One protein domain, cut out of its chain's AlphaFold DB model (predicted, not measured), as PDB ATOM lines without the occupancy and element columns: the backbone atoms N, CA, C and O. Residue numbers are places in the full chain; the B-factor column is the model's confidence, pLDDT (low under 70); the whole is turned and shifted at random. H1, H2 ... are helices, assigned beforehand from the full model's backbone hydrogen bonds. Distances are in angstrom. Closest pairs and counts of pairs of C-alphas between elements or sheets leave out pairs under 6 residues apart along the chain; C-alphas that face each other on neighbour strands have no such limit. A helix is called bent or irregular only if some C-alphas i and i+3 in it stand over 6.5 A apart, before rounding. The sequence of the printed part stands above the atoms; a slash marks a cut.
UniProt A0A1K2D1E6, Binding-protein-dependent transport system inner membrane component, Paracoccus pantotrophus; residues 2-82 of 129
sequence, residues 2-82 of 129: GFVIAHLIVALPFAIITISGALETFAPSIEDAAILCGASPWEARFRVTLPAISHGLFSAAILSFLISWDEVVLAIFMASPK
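What this domain is: This is residues 2 to 82 of the 129 residues of the protein "Binding-protein-dependent transport system inner membrane component" of Paracoccus pantotrophus (UniProt A0A1K2D1E6). Two long helical stretches, H1b and H4, run side by side in opposite directions and make the middle of a slender rod; at one end of it sits a helical hairpin of H2 and H3, and at the other end the bent-off arm H1a and the short helix H5. Both ends of the rod turn toward the same side. The printed part has 81 residues with five named helices, H1 to H5 in order along the chain, and no named strand; its class is all helix. The whole is only just loose, close to extended, with a radius of gyration of the C-alphas of 17.2 A and spans of 57 by 21 by 14 A.

How they stand to each other: Begin with H1, residues 2 to 25, which by its hydrogen bonds was assigned as one helix but is bent: C-alphas 10 and 13 are 6.9 A apart. Its arms H1a, residues 2 to 10, and H1b, residues 13 to 25, stand at a steep tilt of 45 degrees. Look next at H4, residues 54 to 70: H1b and H4 touch at a shallow tilt of 18 degrees, opposite ways, the closest C-alphas being those of Ala 15 and Ala 60 at 4.9 A. H1a and H4 touch only at their ends, H4 with residues 67 to 68 alone; the closest C-alphas, those of His 7 and Ser 68, are 5.6 A apart. H1a only just touches H5, residues 72 to 77, with 3 pairs of C-alphas within 8 A, the closest those of Phe 3 and Ala 75 at 7.6 A. Toward the other end, H2, residues 28 to 36, and H3, residues 41 to 52, form a helical hairpin; they touch at a steep tilt of 44 degrees, opposite ways, with the C-alphas of Glu 31 and Ala 44 closest at 5.9 A. H3 is irregular, but only just: C-alphas 47 and 50 are 6.6 A apart. H1b and H3 are near each other, while H1b and H2 are apart, as are H2 and H4. H3 and H4 meet only through their link, and so do H4 and H5. Every O i to N i+4 pair is within hydrogen-bond range in H1a, H1b, H2, H4 and H5; in H3 it is 6 of 8.

Where its parts are: Find C-alpha 2 at (225.760, 148.658, 119.139), where H1a begins; H1b then runs 18.8 A to C-alpha 25. H2 measures 12.7 A from first to last C-alpha and H3 15.2 A. Find C-alpha 54 at (226.557, 177.041, 112.140); from there H4 runs 24.3 A. H5 ends at C-alpha 77, (236.815, 144.647, 119.069).

The domain as a whole: The two C-alphas farthest apart are those of Leu 36 and Pro 81, 57.1 A. The printed part has no cut, and the four links between helices are tight. Its mean pLDDT is 94.9, and no printed residue is under 70.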
ATOM      1  N   GLY A   2     224.681 148.574 118.134       91.88
ATOM      2  CA  GLY A   2     225.760 148.658 119.139       91.88
ATOM      3  C   GLY A   2     227.034 149.366 118.651       91.88
ATOM      4  O   GLY A   2     227.539 150.233 119.344       91.88
ATOM      5  N   PHE A   3     227.477 149.081 117.420       92.25
ATOM      6  CA  PHE A   3     228.619 149.758 116.791       92.25
ATOM      7  C   PHE A   3     228.457 151.289 116.728       92.25
ATOM      8  O   PHE A   3     229.342 152.031 117.131       92.25
ATOM      9  N   VAL A   4     227.291 151.767 116.283       93.44
ATOM     10  CA  VAL A   4     227.000 153.206 116.172       93.44
ATOM     11  C   VAL A   4     226.953 153.860 117.550       93.44
ATOM     12  O   VAL A   4     227.510 154.933 117.729       93.44
ATOM     13  N   ILE A   5     226.324 153.204 118.529       95.88
ATOM     14  CA  ILE A   5     226.225 153.720 119.900       95.88
ATOM     15  C   ILE A   5     227.614 153.825 120.538       95.88
ATOM     16  O   ILE A   5     227.913 154.831 121.169       95.88
ATOM     17  N   ALA A   6     228.476 152.826 120.346       95.00
ATOM     18  CA  ALA A   6     229.832 152.843 120.881       95.00
ATOM     19  C   ALA A   6     230.661 154.004 120.304       95.00
ATOM     20  O   ALA A   6     231.238 154.780 121.063       95.00
ATOM     21  N   HIS A   7     230.636 154.190 118.980       95.44
ATOM     22  CA  HIS A   7     231.292 155.331 118.333       95.44
ATOM     23  C   HIS A   7     230.684 156.678 118.756       95.44
ATOM     24  O   HIS A   7     231.412 157.649 118.955       95.44
ATOM     25  N   LEU A   8     229.361 156.741 118.947       96.25
ATOM     26  CA  LEU A   8     228.688 157.940 119.440       96.25
ATOM     27  C   LEU A   8     229.177 158.311 120.842       96.25
ATOM     28  O   LEU A   8     229.506 159.467 121.062       96.25
ATOM     29  N   ILE A   9     229.264 157.351 121.768       96.56
ATOM     30  CA  ILE A   9     229.720 157.595 123.146       96.56
ATOM     31  C   ILE A   9     231.120 158.218 123.165       96.56
ATOM     32  O   ILE A   9     231.359 159.143 123.939       96.56
ATOM     33  N   VAL A  10     232.024 157.750 122.300       95.75
ATOM     34  CA  VAL A  10     233.395 158.277 122.228       95.75
ATOM     35  C   VAL A  10     233.443 159.662 121.576       95.75
ATOM     36  O   VAL A  10     234.161 160.539 122.048       95.75
ATOM     37  N   ALA A  11     232.659 159.896 120.523       96.50
ATOM     38  CA  ALA A  11     232.684 161.157 119.781       96.50
ATOM     39  C   ALA A  11     231.875 162.291 120.448       96.50
ATOM     40  O   ALA A  11     232.190 163.472 120.276       96.50
ATOM     41  N   LEU A  12     230.837 161.950 121.218       97.06
ATOM     42  CA  LEU A  12     229.903 162.890 121.843       97.06
ATOM     43  C   LEU A  12     230.561 163.958 122.734       97.06
ATOM     44  O   LEU A  12     230.230 165.129 122.544       97.06
ATOM     45  N   PRO A  13     231.473 163.645 123.679       96.56
ATOM     46  CA  PRO A  13     232.051 164.672 124.550       96.56
ATOM     47  C   PRO A  13     232.795 165.752 123.757       96.56
ATOM     48  O   PRO A  13     232.699 166.931 124.083       96.56
ATOM     49  N   PHE A  14     233.466 165.380 122.669       95.94
ATOM     50  CA  PHE A  14     234.181 166.325 121.815       95.94
ATOM     51  C   PHE A  14     233.236 167.199 120.990       95.94
ATOM     52  O   PHE A  14     233.483 168.399 120.837       95.94
ATOM     53  N   ALA A  15     232.127 166.629 120.509       97.12
ATOM     54  CA  ALA A  15     231.063 167.412 119.889       97.12
ATOM     55  C   ALA A  15     230.492 168.436 120.882       97.12
ATOM     56  O   ALA A  15     230.379 169.611 120.540       97.12
ATOM     57  N   ILE A  16     230.208 168.016 122.121       97.56
ATOM     58  CA  ILE A  16     229.689 168.894 123.180       97.56
ATOM     59  C   ILE A  16     230.674 170.026 123.473       97.56
ATOM     60  O   ILE A  16     230.274 171.181 123.430       97.56
ATOM     61  N   ILE A  17     231.956 169.725 123.705       96.88
ATOM     62  CA  ILE A  17     232.985 170.745 123.980       96.88
ATOM     63  C   ILE A  17     233.041 171.784 122.853       96.88
ATOM     64  O   ILE A  17     233.061 172.986 123.110       96.88
ATOM     65  N   THR A  18     233.016 171.328 121.601       96.81
ATOM     66  CA  THR A  18     233.118 172.216 120.434       96.81
ATOM     67  C   THR A  18     231.872 173.087 120.266       96.81
ATOM     68  O   THR A  18     231.983 174.283 120.000       96.81
ATOM     69  N   ILE A  19     230.681 172.512 120.453       97.50
ATOM     70  CA  ILE A  19     229.411 173.246 120.369       97.50
ATOM     71  C   ILE A  19     229.289 174.246 121.523       97.50
ATOM     72  O   ILE A  19     228.876 175.380 121.292       97.50
ATOM     73  N   SER A  20     229.680 173.863 122.741       96.62
ATOM     74  CA  SER A  20     229.691 174.760 123.900       96.62
ATOM     75  C   SER A  20     230.605 175.960 123.668       96.62
ATOM     76  O   SER A  20     230.167 177.087 123.867       96.62
ATOM     77  N   GLY A  21     231.817 175.747 123.144       96.06
ATOM     78  CA  GLY A  21     232.713 176.853 122.788       96.06
ATOM     79  C   GLY A  21     232.112 177.792 121.733       96.06
ATOM     80  O   GLY A  21     232.253 179.008 121.829       96.06
ATOM     81  N   ALA A  22     231.375 177.258 120.754       95.19
ATOM     82  CA  ALA A  22     230.667 178.086 119.777       95.19
ATOM     83  C   ALA A  22     229.523 178.898 120.415       95.19
ATOM     84  O   ALA A  22     229.340 180.071 120.090       95.19
ATOM     85  N   LEU A  23     228.778 178.300 121.347       95.31
ATOM     86  CA  LEU A  23     227.713 178.976 122.092       95.31
ATOM     87  C   LEU A  23     228.249 180.071 123.022       95.31
ATOM     88  O   LEU A  23     227.614 181.113 123.128       95.31
ATOM     89  N   GLU A  24     229.411 179.883 123.648       94.81
ATOM     90  CA  GLU A  24     230.046 180.904 124.501       94.81
ATOM     91  C   GLU A  24     230.402 182.183 123.729       94.81
ATOM     92  O   GLU A  24     230.365 183.278 124.285       94.81
ATOM     93  N   THR A  25     230.712 182.063 122.434       90.75
ATOM     94  CA  THR A  25     230.980 183.227 121.572       90.75
ATOM     95  C   THR A  25     229.716 183.937 121.083       90.75
ATOM     96  O   THR A  25     229.793 185.071 120.604       90.75
ATOM     97  N   PHE A  26     228.548 183.299 121.189       93.19
ATOM     98  CA  PHE A  26     227.274 183.859 120.752       93.19
ATOM     99  C   PHE A  26     226.670 184.756 121.841       93.19
ATOM    100  O   PHE A  26     226.505 184.341 122.983       93.19
ATOM    101  N   ALA A  27     226.298 185.988 121.483       93.94
ATOM    102  CA  ALA A  27     225.676 186.928 122.412       93.94
ATOM    103  C   ALA A  27     224.197 186.558 122.674       93.94
ATOM    104  O   ALA A  27     223.385 186.657 121.747       93.94
ATOM    105  N   PRO A  28     223.798 186.214 123.919       92.06
ATOM    106  CA  PRO A  28     222.419 185.813 124.229       92.06
ATOM    107  C   PRO A  28     221.375 186.898 123.938       92.06
ATOM    108  O   PRO A  28     220.238 186.588 123.596       92.06
ATOM    109  N   SER A  29     221.780 188.173 123.975       94.69
ATOM    110  CA  SER A  29     220.910 189.317 123.680       94.69
ATOM    111  C   SER A  29     220.298 189.284 122.276       94.69
ATOM    112  O   SER A  29     219.245 189.881 122.059       94.69
ATOM    113  N   ILE A  30     220.924 188.587 121.322       94.06
ATOM    114  CA  ILE A  30     220.389 188.417 119.965       94.06
ATOM    115  C   ILE A  30     219.184 187.459 119.980       94.06
ATOM    116  O   ILE A  30     218.201 187.691 119.274       94.06
ATOM    117  N   GLU A  31     219.232 186.407 120.801       95.19
ATOM    118  CA  GLU A  31     218.113 185.475 120.997       95.19
ATOM    119  C   GLU A  31     216.960 186.170 121.743       95.19
ATOM    120  O   GLU A  31     215.812 186.089 121.302       95.19
ATOM    121  N   ASP A  32     217.272 186.945 122.787       95.56
ATOM    122  CA  ASP A  32     216.281 187.729 123.537       95.56
ATOM    123  C   ASP A  32     215.573 188.766 122.651       95.56
ATOM    124  O   ASP A  32     214.351 188.915 122.709       95.56
ATOM    125  N   ALA A  33     216.316 189.455 121.776       95.75
ATOM    126  CA  ALA A  33     215.744 190.411 120.830       95.75
ATOM    127  C   ALA A  33     214.758 189.745 119.857       95.75
ATOM    128  O   ALA A  33     213.696 190.302 119.577       95.75
ATOM    129  N   ALA A  34     215.063 188.534 119.380       95.25
ATOM    130  CA  ALA A  34     214.156 187.784 118.516       95.25
ATOM    131  C   ALA A  34     212.846 187.422 119.236       95.25
ATOM    132  O   ALA A  34     211.768 187.536 118.644       95.25
ATOM    133  N   ILE A  35     212.928 187.044 120.516       97.12
ATOM    134  CA  ILE A  35     211.753 186.746 121.346       97.12
ATOM    135  C   ILE A  35     210.908 188.008 121.563       97.12
ATOM    136  O   ILE A  35     209.687 187.964 121.407       97.12
ATOM    137  N   LEU A  36     211.538 189.154 121.840       97.06
ATOM    138  CA  LEU A  36     210.843 190.444 121.974       97.06
ATOM    139  C   LEU A  36     210.130 190.872 120.681       97.06
ATOM    140  O   LEU A  36     209.076 191.504 120.743       97.06
ATOM    141  N   CYS A  37     210.659 190.496 119.516       95.44
ATOM    142  CA  CYS A  37     210.016 190.716 118.219       95.44
ATOM    143  C   CYS A  37     208.885 189.717 117.900       95.44
ATOM    144  O   CYS A  37     208.310 189.787 116.813       95.44
ATOM    145  N   GLY A  38     208.542 188.814 118.824       96.12
ATOM    146  CA  GLY A  38     207.410 187.894 118.703       96.12
ATOM    147  C   GLY A  38     207.771 186.458 118.316       96.12
ATOM    148  O   GLY A  38     206.858 185.659 118.105       96.12
ATOM    149  N   ALA A  39     209.057 186.096 118.235       96.38
ATOM    150  CA  ALA A  39     209.445 184.698 118.052       96.38
ATOM    151  C   ALA A  39     209.205 183.888 119.337       96.38
ATOM    152  O   ALA A  39     209.484 184.339 120.448       96.38
ATOM    153  N   SER A  40     208.741 182.646 119.197       96.75
ATOM    154  CA  SER A  40     208.762 181.707 120.327       96.75
ATOM    155  C   SER A  40     210.209 181.305 120.674       96.75
ATOM    156  O   SER A  40     211.063 181.308 119.785       96.75
ATOM    157  N   PRO A  41     210.524 180.886 121.916       94.12
ATOM    158  CA  PRO A  41     211.889 180.490 122.290       94.12
ATOM    159  C   PRO A  41     212.480 179.380 121.406       94.12
ATOM    160  O   PRO A  41     213.658 179.400 121.055       94.12
ATOM    161  N   TRP A  42     211.649 178.415 120.997       96.56
ATOM    162  CA  TRP A  42     212.076 177.355 120.083       96.56
ATOM    163  C   TRP A  42     212.359 177.906 118.684       96.56
ATOM    164  O   TRP A  42     213.370 177.578 118.072       96.56
ATOM    165  N   GLU A  43     211.507 178.798 118.187       96.06
ATOM    166  CA  GLU A  43     211.726 179.450 116.900       96.06
ATOM    167  C   GLU A  43     212.997 180.308 116.896       96.06
ATOM    168  O   GLU A  43     213.782 180.212 115.952       96.06
ATOM    169  N   ALA A  44     213.252 181.067 117.965       96.25
ATOM    170  CA  ALA A  44     214.473 181.850 118.133       96.25
ATOM    171  C   ALA A  44     215.722 180.950 118.106       96.25
ATOM    172  O   ALA A  44     216.647 181.203 117.336       96.25
ATOM    173  N   ARG A  45     215.719 179.821 118.832       94.81
ATOM    174  CA  ARG A  45     216.839 178.864 118.811       94.81
ATOM    175  C   ARG A  45     217.133 178.342 117.401       94.81
ATOM    176  O   ARG A  45     218.296 178.298 117.005       94.81
ATOM    177  N   PHE A  46     216.110 177.949 116.638       96.06
ATOM    178  CA  PHE A  46     216.298 177.346 115.310       96.06
ATOM    179  C   PHE A  46     216.572 178.355 114.197       96.06
ATOM    180  O   PHE A  46     217.283 178.024 113.250       96.06
ATOM    181  N   ARG A  47     216.007 179.563 114.281       95.50
ATOM    182  CA  ARG A  47     216.140 180.590 113.237       95.50
ATOM    183  C   ARG A  47     217.263 181.586 113.496       95.50
ATOM    184  O   ARG A  47     217.733 182.199 112.546       95.50
ATOM    185  N   VAL A  48     217.693 181.743 114.745       95.31
ATOM    186  CA  VAL A  48     218.709 182.725 115.141       95.31
ATOM    187  C   VAL A  48     219.949 182.018 115.658       95.31
ATOM    188  O   VAL A  48     221.008 182.114 115.041       95.31
ATOM    189  N   THR A  49     219.822 181.247 116.737       95.12
ATOM    190  CA  THR A  49     220.997 180.703 117.427       95.12
ATOM    191  C   THR A  49     221.702 179.614 116.620       95.12
ATOM    192  O   THR A  49     222.913 179.694 116.431       95.12
ATOM    193  N   LEU A  50     220.972 178.621 116.091       95.00
ATOM    194  CA  LEU A  50     221.559 177.528 115.300       95.00
ATOM    195  C   LEU A  50     222.279 178.025 114.029       95.00
ATOM    196  O   LEU A  50     223.418 177.607 113.809       95.00
ATOM    197  N   PRO A  51     221.699 178.922 113.204       95.12
ATOM    198  CA  PRO A  51     222.407 179.493 112.061       95.12
ATOM    199  C   PRO A  51     223.607 180.350 112.471       95.12
ATOM    200  O   PRO A  51     224.635 180.304 111.795       95.12
ATOM    201  N   ALA A  52     223.518 181.083 113.587       94.81
ATOM    202  CA  ALA A  52     224.624 181.898 114.083       94.81
ATOM    203  C   ALA A  52     225.842 181.047 114.483       94.81
ATOM    204  O   ALA A  52     226.968 181.392 114.129       94.81
ATOM    205  N   ILE A  53     225.625 179.897 115.131       96.44
ATOM    206  CA  ILE A  53     226.704 178.962 115.502       96.44
ATOM    207  C   ILE A  53     226.997 177.905 114.424       96.44
ATOM    208  O   ILE A  53     227.714 176.943 114.693       96.44
ATOM    209  N   SER A  54     226.464 178.053 113.208       96.12
ATOM    210  CA  SER A  54     226.557 177.041 112.140       96.12
ATOM    211  C   SER A  54     227.992 176.616 111.820       96.12
ATOM    212  O   SER A  54     228.257 175.428 111.642       96.12
ATOM    213  N   HIS A  55     228.934 177.561 111.823       95.19
ATOM    214  CA  HIS A  55     230.359 177.275 111.650       95.19
ATOM    215  C   HIS A  55     230.904 176.402 112.786       95.19
ATOM    216  O   HIS A  55     231.591 175.419 112.527       95.19
ATOM    217  N   GLY A  56     230.537 176.704 114.034       95.62
ATOM    218  CA  GLY A  56     230.899 175.889 115.193       95.62
ATOM    219  C   GLY A  56     230.279 174.492 115.148       95.62
ATOM    220  O   GLY A  56     230.950 173.510 115.460       95.62
ATOM    221  N   LEU A  57     229.034 174.377 114.679       97.12
ATOM    222  CA  LEU A  57     228.370 173.089 114.480       97.12
ATOM    223  C   LEU A  57     229.060 172.257 113.387       97.12
ATOM    224  O   LEU A  57     229.244 171.053 113.553       97.12
ATOM    225  N   PHE A  58     229.488 172.896 112.297       97.69
ATOM    226  CA  PHE A  58     230.251 172.245 111.233       97.69
ATOM    227  C   PHE A  58     231.618 171.758 111.732       97.69
ATOM    228  O   PHE A  58     231.991 170.609 111.487       97.69
ATOM    229  N   SER A  59     232.334 172.583 112.500       97.00
ATOM    230  CA  SER A  59     233.583 172.183 113.157       97.00
ATOM    231  C   SER A  59     233.376 171.007 114.112       97.00
ATOM    232  O   SER A  59     234.149 170.050 114.074       97.00
ATOM    233  N   ALA A  60     232.311 171.032 114.920       97.25
ATOM    234  CA  ALA A  60     231.965 169.940 115.823       97.25
ATOM    235  C   ALA A  60     231.670 168.644 115.060       97.25
ATOM    236  O   ALA A  60     232.150 167.582 115.459       97.25
ATOM    237  N   ALA A  61     230.931 168.720 113.949       97.25
ATOM    238  CA  ALA A  61     230.604 167.574 113.104       97.25
ATOM    239  C   ALA A  61     231.856 166.934 112.485       97.25
ATOM    240  O   ALA A  61     232.014 165.716 112.542       97.25
ATOM    241  N   ILE A  62     232.775 167.744 111.949       97.88
ATOM    242  CA  ILE A  62     234.040 167.236 111.401       97.88
ATOM    243  C   ILE A  62     234.887 166.605 112.503       97.88
ATOM    244  O   ILE A  62     235.371 165.490 112.332       97.88
ATOM    245  N   LEU A  63     235.064 167.292 113.633       97.38
ATOM    246  CA  LEU A  63     235.909 166.796 114.714       97.38
ATOM    247  C   LEU A  63     235.386 165.467 115.270       97.38
ATOM    248  O   LEU A  63     236.144 164.512 115.410       97.38
ATOM    249  N   SER A  64     234.083 165.381 115.536       97.44
ATOM    250  CA  SER A  64     233.460 164.149 116.029       97.44
ATOM    251  C   SER A  64     233.496 163.015 114.999       97.44
ATOM    252  O   SER A  64     233.708 161.861 115.379       97.44
ATOM    253  N   PHE A  65     233.382 163.319 113.703       96.06
ATOM    254  CA  PHE A  65     233.629 162.340 112.644       96.06
ATOM    255  C   PHE A  65     235.075 161.834 112.656       96.06
ATOM    256  O   PHE A  65     235.281 160.625 112.628       96.06
ATOM    257  N   LEU A  66     236.062 162.731 112.732       96.69
ATOM    258  CA  LEU A  66     237.480 162.362 112.743       96.69
ATOM    259  C   LEU A  66     237.828 161.479 113.942       96.69
ATOM    260  O   LEU A  66     238.497 160.467 113.771       96.69
ATOM    261  N   ILE A  67     237.316 161.810 115.127       95.69
ATOM    262  CA  ILE A  67     237.521 161.011 116.342       95.69
ATOM    263  C   ILE A  67     236.899 159.624 116.192       95.69
ATOM    264  O   ILE A  67     237.533 158.614 116.477       95.69
ATOM    265  N   SER A  68     235.662 159.560 115.698       95.50
ATOM    266  CA  SER A  68     234.997 158.286 115.426       95.50
ATOM    267  C   SER A  68     235.744 157.458 114.373       95.50
ATOM    268  O   SER A  68     235.803 156.234 114.472       95.50
ATOM    269  N   TRP A  69     236.315 158.116 113.365       94.94
ATOM    270  CA  TRP A  69     237.057 157.476 112.286       94.94
ATOM    271  C   TRP A  69     238.406 156.909 112.747       94.94
ATOM    272  O   TRP A  69     238.797 155.834 112.290       94.94
ATOM    273  N   ASP A  70     239.096 157.612 113.646       93.75
ATOM    274  CA  ASP A  70     240.408 157.217 114.177       93.75
ATOM    275  C   ASP A  70     240.323 156.074 115.207       93.75
ATOM    276  O   ASP A  70     241.309 155.390 115.481       93.75
ATOM    277  N   GLU A  71     239.123 155.784 115.724       94.00
ATOM    278  CA  GLU A  71     238.875 154.710 116.691       94.00
ATOM    279  C   GLU A  71     238.881 153.304 116.068       94.00
ATOM    280  O   GLU A  71     237.896 152.555 116.053       94.00
ATOM    281  N   VAL A  72     240.047 152.907 115.557       91.81
ATOM    282  CA  VAL A  72     240.275 151.575 114.990       91.81
ATOM    283  C   VAL A  72     240.275 150.491 116.066       91.81
ATOM    284  O   VAL A  72     239.837 149.371 115.806       91.81
ATOM    285  N   VAL A  73     240.729 150.804 117.284       91.69
ATOM    286  CA  VAL A  73     240.825 149.834 118.385       91.69
ATOM    287  C   VAL A  73     239.432 149.353 118.770       91.69
ATOM    288  O   VAL A  73     239.162 148.150 118.719       91.69
ATOM    289  N   LEU A  74     238.525 150.287 119.070       93.00
ATOM    290  CA  LEU A  74     237.127 149.982 119.360       93.00
ATOM    291  C   LEU A  74     236.461 149.246 118.188       93.00
ATOM    292  O   LEU A  74     235.788 148.230 118.391       93.00
ATOM    293  N   ALA A  75     236.708 149.704 116.958       93.19
ATOM    294  CA  ALA A  75     236.121 149.100 115.771       93.19
ATOM    295  C   ALA A  75     236.580 147.649 115.541       93.19
ATOM    296  O   ALA A  75     235.764 146.833 115.114       93.19
ATOM    297  N   ILE A  76     237.834 147.294 115.853       91.88
ATOM    298  CA  ILE A  76     238.342 145.912 115.764       91.88
ATOM    299  C   ILE A  76     237.643 145.004 116.779       91.88
ATOM    300  O   ILE A  76     237.239 143.899 116.419       91.88
ATOM    301  N   PHE A  77     237.473 145.451 118.028       92.25
ATOM    302  CA  PHE A  77     236.815 144.647 119.069       92.25
ATOM    303  C   PHE A  77     235.331 144.388 118.779       92.25
ATOM    304  O   PHE A  77     234.780 143.388 119.236       92.25
ATOM    305  N   MET A  78     234.693 145.264 118.004       92.44
ATOM    306  CA  MET A  78     233.299 145.125 117.577       92.44
ATOM    307  C   MET A  78     233.149 144.622 116.133       92.44
ATOM    308  O   MET A  78     232.022 144.507 115.637       92.44
ATOM    309  N   ALA A  79     234.257 144.343 115.440       88.75
ATOM    310  CA  ALA A  79     234.242 143.915 114.049       88.75
ATOM    311  C   ALA A  79     233.623 142.519 113.911       88.75
ATOM    312  O   ALA A  79     233.786 141.637 114.752       88.75
ATOM    313  N   SER A  80     232.940 142.295 112.792       86.00
ATOM    314  CA  SER A  80     232.454 140.970 112.401       86.00
ATOM    315  C   SER A  80     232.689 140.762 110.904       86.00
ATOM    316  O   SER A  80     232.931 141.739 110.194       86.00
ATOM    317  N   PRO A  81     232.560 139.540 110.360       82.88
ATOM    318  CA  PRO A  81     232.688 139.315 108.916       82.88
ATOM    319  C   PRO A  81     231.748 140.183 108.062       82.88
ATOM    320  O   PRO A  81     232.044 140.455 106.904       82.88
ATOM    321  N   LYS A  82     230.624 140.636 108.633       85.25
ATOM    322  CA  LYS A  82     229.649 141.522 107.977       85.25
ATOM    323  C   LYS A  82     229.859 143.009 108.292       85.25
ATOM    324  O   LYS A  82     229.175 143.845 107.714       85.25
TER     325      LYS A  82